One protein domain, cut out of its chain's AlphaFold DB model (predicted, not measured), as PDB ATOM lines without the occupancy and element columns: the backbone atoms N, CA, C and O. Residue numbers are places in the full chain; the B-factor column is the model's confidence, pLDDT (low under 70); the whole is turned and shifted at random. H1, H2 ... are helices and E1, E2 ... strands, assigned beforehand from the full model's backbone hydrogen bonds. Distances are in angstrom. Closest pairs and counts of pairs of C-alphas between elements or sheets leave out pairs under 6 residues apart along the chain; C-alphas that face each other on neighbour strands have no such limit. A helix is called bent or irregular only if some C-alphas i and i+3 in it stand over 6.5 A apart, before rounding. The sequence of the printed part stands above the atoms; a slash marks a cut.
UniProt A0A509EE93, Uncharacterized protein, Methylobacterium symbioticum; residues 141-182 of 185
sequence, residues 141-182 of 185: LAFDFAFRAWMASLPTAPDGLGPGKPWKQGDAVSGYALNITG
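What this domain is: This is residues 141 to 182 of the 185 residues of an uncharacterized protein of Methylobacterium symbioticum (UniProt A0A509EE93). The picture is a small hairpin of two strands, E1 and E2, with the later part of one helix, H1, residues 148 to 153, loosely over one face of it; residues 141 to 147 of H1 stick out freely. Between helix and hairpin, a long loop of residues 154 to 165 swings out past the open end of the hairpin, where residues 166 and 180 lie, before the chain enters E1. The printed part has 42 residues with one named helix and two named strands, in the order H1, E1, E2; the sheet has the order E1 - E2 and is antiparallel, and the class is mixed, helices and strands. It is only just compact, close to loose, with a radius of gyration of the C-alphas of 10.7 A, and elongated, with spans of 31 by 19 by 13 A.

Where its parts are: Find C-alpha 141 at (171.349, 185.825, 231.951); there H1 begins, and it takes residues 141 to 153, 17.9 A from first to last C-alpha. It ends at C-alpha 153, at (168.537, 174.711, 245.666). Read on through residues 154 to 165, which hold no named element, to E1, residues 166 to 171, 15.5 A long. After residues 172 to 174 comes E2, residues 175 to 180, 16.6 A long, with its last C-alpha at (179.825, 165.856, 243.768).

How they stand to each other: Start with the sheet: E1 and E2 form a hairpin, antiparallel neighbours with 159 degrees between their N-to-C directions. Look at C-alphas 168 and 178, which face each other at 5.0 A. Across the pair, N 169 and O 177 are 2.9 A apart and N 177 and O 169 are 2.8 A apart, both within hydrogen-bond range. Now turn to H1: its residues 148 to 153 come within 10 A of the strands, C-alpha to C-alpha. The closest C-alphas of H1 and E1 are those of Met 151 and Lys 168, 6.7 A apart. The closest of H1 and E2 are those of Met 151 and Tyr 176, 7.4 A apart. Residues 141 to 147, which belong to H1, stand free. In H1 every O i to N i+4 pair is within hydrogen-bond range, and the helix is not bent.

The domain as a whole: The two C-alphas farthest apart are those of Leu 141 and Gly 160, at 32.3 A, while the first and last printed C-alphas, Leu 141 and Gly 182, are 30.6 A apart. The printed part has no cut. The link from H1 to E1 is long, with 12 residues, and the link from E1 to E2 is tight, with 3. The mean pLDDT of the printed part is 80.3; look for values under 70 at residues 141 to 143 and 172 to 173.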
ATOM      1  N   LEU A 141     172.152 185.408 230.803       58.34
ATOM      2  CA  LEU A 141     171.349 185.825 231.951       58.34
ATOM      3  C   LEU A 141     170.238 184.828 232.314       58.34
ATOM      4  O   LEU A 141     170.055 184.569 233.498       58.34
ATOM      5  N   ALA A 142     169.514 184.242 231.350       62.31
ATOM      6  CA  ALA A 142     168.507 183.224 231.666       62.31
ATOM      7  C   ALA A 142     169.170 181.948 232.195       62.31
ATOM      8  O   ALA A 142     168.705 181.368 233.179       62.31
ATOM      9  N   PHE A 143     170.307 181.560 231.602       68.06
ATOM     10  CA  PHE A 143     171.131 180.482 232.140       68.06
ATOM     11  C   PHE A 143     171.676 180.830 233.529       68.06
ATOM     12  O   PHE A 143     171.544 180.010 234.419       68.06
ATOM     13  N   ASP A 144     172.234 182.022 233.757       71.69
ATOM     14  CA  ASP A 144     172.775 182.435 235.060       71.69
ATOM     15  C   ASP A 144     171.680 182.496 236.127       71.69
ATOM     16  O   ASP A 144     171.882 182.004 237.230       71.69
ATOM     17  N   PHE A 145     170.488 183.002 235.807       71.06
ATOM     18  CA  PHE A 145     169.364 183.014 236.740       71.06
ATOM     19  C   PHE A 145     168.910 181.592 237.092       71.06
ATOM     20  O   PHE A 145     168.800 181.254 238.272       71.06
ATOM     21  N   ALA A 146     168.703 180.736 236.087       79.44
ATOM     22  CA  ALA A 146     168.314 179.344 236.299       79.44
ATOM     23  C   ALA A 146     169.414 178.544 237.014       79.44
ATOM     24  O   ALA A 146     169.127 177.768 237.922       79.44
ATOM     25  N   PHE A 147     170.677 178.768 236.655       81.12
ATOM     26  CA  PHE A 147     171.843 178.120 237.241       81.12
ATOM     27  C   PHE A 147     172.065 178.582 238.677       81.12
ATOM     28  O   PHE A 147     172.297 177.746 239.537       81.12
ATOM     29  N   ARG A 148     171.922 179.876 238.988       79.44
ATOM     30  CA  ARG A 148     171.979 180.394 240.364       79.44
ATOM     31  C   ARG A 148     170.824 179.884 241.210       79.44
ATOM     32  O   ARG A 148     171.055 179.512 242.356       79.44
ATOM     33  N   ALA A 149     169.608 179.832 240.668       83.88
ATOM     34  CA  ALA A 149     168.453 179.273 241.366       83.88
ATOM     35  C   ALA A 149     168.643 177.775 241.647       83.88
ATOM     36  O   ALA A 149     168.435 177.313 242.770       83.88
ATOM     37  N   TRP A 150     169.119 177.023 240.653       89.88
ATOM     38  CA  TRP A 150     169.458 175.615 240.804       89.88
ATOM     39  C   TRP A 150     170.607 175.406 241.802       89.88
ATOM     40  O   TRP A 150     170.449 174.638 242.748       89.88
ATOM     41  N   MET A 151     171.711 176.149 241.685       85.56
ATOM     42  CA  MET A 151     172.830 176.127 242.636       85.56
ATOM     43  C   MET A 151     172.362 176.480 244.046       85.56
ATOM     44  O   MET A 151     172.794 175.848 245.000       85.56
ATOM     45  N   ALA A 152     171.446 177.437 244.210       84.31
ATOM     46  CA  ALA A 152     170.879 177.785 245.507       84.31
ATOM     47  C   ALA A 152     170.009 176.661 246.092       84.31
ATOM     48  O   ALA A 152     169.988 176.513 247.315       84.31
ATOM     49  N   SER A 153     169.357 175.856 245.247       86.81
ATOM     50  CA  SER A 153     168.537 174.711 245.666       86.81
ATOM     51  C   SER A 153     169.342 173.499 246.143       86.81
ATOM     52  O   SER A 153     168.789 172.625 246.811       86.81
ATOM     53  N   LEU A 154     170.638 173.433 245.825       88.31
ATOM     54  CA  LEU A 154     171.485 172.322 246.245       88.31
ATOM     55  C   LEU A 154     171.741 172.340 247.766       88.31
ATOM     56  O   LEU A 154     171.875 173.419 248.361       88.31
ATOM     57  N   PRO A 155     171.880 171.160 248.398       88.75
ATOM     58  CA  PRO A 155     172.297 171.043 249.795       88.75
ATOM     59  C   PRO A 155     173.671 171.671 250.035       88.75
ATOM     60  O   PRO A 155     174.535 171.625 249.163       88.75
ATOM     61  N   THR A 156     173.891 172.240 251.221       87.44
ATOM     62  CA  THR A 156     175.156 172.904 251.600       87.44
ATOM     63  C   THR A 156     176.242 171.950 252.092       87.44
ATOM     64  O   THR A 156     177.372 172.372 252.329       87.44
ATOM     65  N   ALA A 157     175.900 170.682 252.293       82.50
ATOM     66  CA  ALA A 157     176.800 169.658 252.785       82.50
ATOM     67  C   ALA A 157     176.450 168.298 252.147       82.50
ATOM     68  O   ALA A 157     175.332 168.107 251.662       82.50
ATOM     69  N   PRO A 158     177.421 167.370 252.083       83.62
ATOM     70  CA  PRO A 158     177.237 166.045 251.493       83.62
ATOM     71  C   PRO A 158     176.493 165.051 252.404       83.62
ATOM     72  O   PRO A 158     176.336 163.885 252.044       83.62
ATOM     73  N   ASP A 159     176.087 165.459 253.604       80.38
ATOM     74  CA  ASP A 159     175.498 164.587 254.612       80.38
ATOM     75  C   ASP A 159     174.112 164.074 254.192       80.38
ATOM     76  O   ASP A 159     173.234 164.813 253.759       80.38
ATOM     77  N   GLY A 160     173.922 162.755 254.274       79.69
ATOM     78  CA  GLY A 160     172.670 162.107 253.867       79.69
ATOM     79  C   GLY A 160     172.443 162.033 252.351       79.69
ATOM     80  O   GLY A 160     171.429 161.484 251.917       79.69
ATOM     81  N   LEU A 161     173.379 162.524 251.535       82.44
ATOM     82  CA  LEU A 161     173.329 162.374 250.086       82.44
ATOM     83  C   LEU A 161     173.920 161.029 249.650       82.44
ATOM     84  O   LEU A 161     174.996 160.622 250.084       82.44
ATOM     85  N   GLY A 162     173.203 160.323 248.772       82.12
ATOM     86  CA  GLY A 162     173.721 159.113 248.129       82.12
ATOM     87  C   GLY A 162     174.889 159.413 247.172       82.12
ATOM     88  O   GLY A 162     175.101 160.573 246.816       82.12
ATOM     89  N   PRO A 163     175.623 158.390 246.701       84.38
ATOM     90  CA  PRO A 163     176.745 158.571 245.778       84.38
ATOM     91  C   PRO A 163     176.349 159.306 244.487       84.38
ATOM     92  O   PRO A 163     175.243 159.128 243.969       84.38
ATOM     93  N   GLY A 164     177.262 160.122 243.954       83.00
ATOM     94  CA  GLY A 164     177.048 160.918 242.740       83.00
ATOM     95  C   GLY A 164     176.043 162.073 242.860       83.00
ATOM     96  O   GLY A 164     175.672 162.655 241.841       83.00
ATOM     97  N   LYS A 165     175.573 162.422 244.065       88.00
ATOM     98  CA  LYS A 165     174.660 163.552 244.259       88.00
ATOM     99  C   LYS A 165     175.431 164.876 244.401       88.00
ATOM    100  O   LYS A 165     176.436 164.931 245.117       88.00
ATOM    101  N   PRO A 166     174.988 165.942 243.709       89.81
ATOM    102  CA  PRO A 166     175.623 167.248 243.797       89.81
ATOM    103  C   PRO A 166     175.248 167.976 245.091       89.81
ATOM    104  O   PRO A 166     174.120 167.872 245.575       89.81
ATOM    105  N   TRP A 167     176.187 168.761 245.608       89.25
ATOM    106  CA  TRP A 167     176.000 169.680 246.730       89.25
ATOM    107  C   TRP A 167     176.803 170.965 246.483       89.25
ATOM    108  O   TRP A 167     177.731 170.985 245.669       89.25
ATOM    109  N   LYS A 168     176.432 172.059 247.149       89.62
ATOM    110  CA  LYS A 168     177.083 173.369 247.007       89.62
ATOM    111  C   LYS A 168     177.958 173.682 248.215       89.62
ATOM    112  O   LYS A 168     177.566 173.425 249.348       89.62
ATOM    113  N   GLN A 169     179.090 174.333 247.984       85.25
ATOM    114  CA  GLN A 169     179.925 174.907 249.039       85.25
ATOM    115  C   GLN A 169     180.086 176.412 248.816       85.25
ATOM    116  O   GLN A 169     180.282 176.842 247.683       85.25
ATOM    117  N   GLY A 170     180.010 177.205 249.884       80.38
ATOM    118  CA  GLY A 170     180.052 178.670 249.809       80.38
ATOM    119  C   GLY A 170     178.668 179.322 249.827       80.38
ATOM    120  O   GLY A 170     177.652 178.670 250.088       80.38
ATOM    121  N   ASP A 171     178.635 180.628 249.584       71.62
ATOM    122  CA  ASP A 171     177.442 181.465 249.687       71.62
ATOM    123  C   ASP A 171     177.304 182.432 248.497       71.62
ATOM    124  O   ASP A 171     178.166 182.525 247.623       71.62
ATOM    125  N   ALA A 172     176.183 183.155 248.448       65.44
ATOM    126  CA  ALA A 172     175.885 184.087 247.359       65.44
ATOM    127  C   ALA A 172     176.865 185.276 247.286       65.44
ATOM    128  O   ALA A 172     176.877 185.980 246.277       65.44
ATOM    129  N   VAL A 173     177.654 185.508 248.341       65.50
ATOM    130  CA  VAL A 173     178.563 186.655 248.482       65.50
ATOM    131  C   VAL A 173     179.990 186.280 248.073       65.50
ATOM    132  O   VAL A 173     180.654 187.053 247.390       65.50
ATOM    133  N   SER A 174     180.443 185.082 248.438       73.50
ATOM    134  CA  SER A 174     181.802 184.572 248.210       73.50
ATOM    135  C   SER A 174     181.905 183.672 246.973       73.50
ATOM    136  O   SER A 174     183.008 183.336 246.545       73.50
ATOM    137  N   GLY A 175     180.764 183.297 246.384       73.88
ATOM    138  CA  GLY A 175     180.664 182.385 245.249       73.88
ATOM    139  C   GLY A 175     180.335 180.953 245.678       73.88
ATOM    140  O   GLY A 175     180.736 180.492 246.746       73.88
ATOM    141  N   TYR A 176     179.595 180.244 244.822       80.00
ATOM    142  CA  TYR A 176     179.269 178.835 245.026       80.00
ATOM    143  C   TYR A 176     180.230 177.932 244.245       80.00
ATOM    144  O   TYR A 176     180.391 178.095 243.036       80.00
ATOM    145  N   ALA A 177     180.800 176.931 244.912       82.75
ATOM    146  CA  ALA A 177     181.456 175.794 244.279       82.75
ATOM    147  C   ALA A 177     180.474 174.616 244.170       82.75
ATOM    148  O   ALA A 177     179.759 174.309 245.127       82.75
ATOM    149  N   LEU A 178     180.437 173.964 243.005       87.25
ATOM    150  CA  LEU A 178     179.668 172.740 242.781       87.25
ATOM    151  C   LEU A 178     180.550 171.529 243.086       87.25
ATOM    152  O   LEU A 178     181.550 171.306 242.407       87.25
ATOM    153  N   ASN A 179     180.146 170.733 244.068       86.50
ATOM    154  CA  ASN A 179     180.826 169.507 244.460       86.50
ATOM    155  C   ASN A 179     179.929 168.293 244.190       86.50
ATOM    156  O   ASN A 179     178.702 168.391 244.203       86.50
ATOM    157  N   ILE A 180     180.536 167.126 243.969       84.19
ATOM    158  CA  ILE A 180     179.825 165.856 243.768       84.19
ATOM    159  C   ILE A 180     180.322 164.876 244.827       84.19
ATOM    160  O   ILE A 180     181.528 164.740 245.030       84.19
ATOM    161  N   THR A 181     179.406 164.198 245.522       79.62
ATOM    162  CA  THR A 181     179.781 163.102 246.427       79.62
ATOM    163  C   THR A 181     180.506 162.022 245.628       79.62
ATOM    164  O   THR A 181     179.938 161.482 244.675       79.62
ATOM    165  N   GLY A 182     181.748 161.714 245.999       73.69
ATOM    166  CA  GLY A 182     182.540 160.709 245.301       73.69
ATOM    167  C   GLY A 182     181.885 159.325 245.325       73.69
ATOM    168  O   GLY A 182     181.181 158.961 246.266       73.69
TER     169      GLY A 182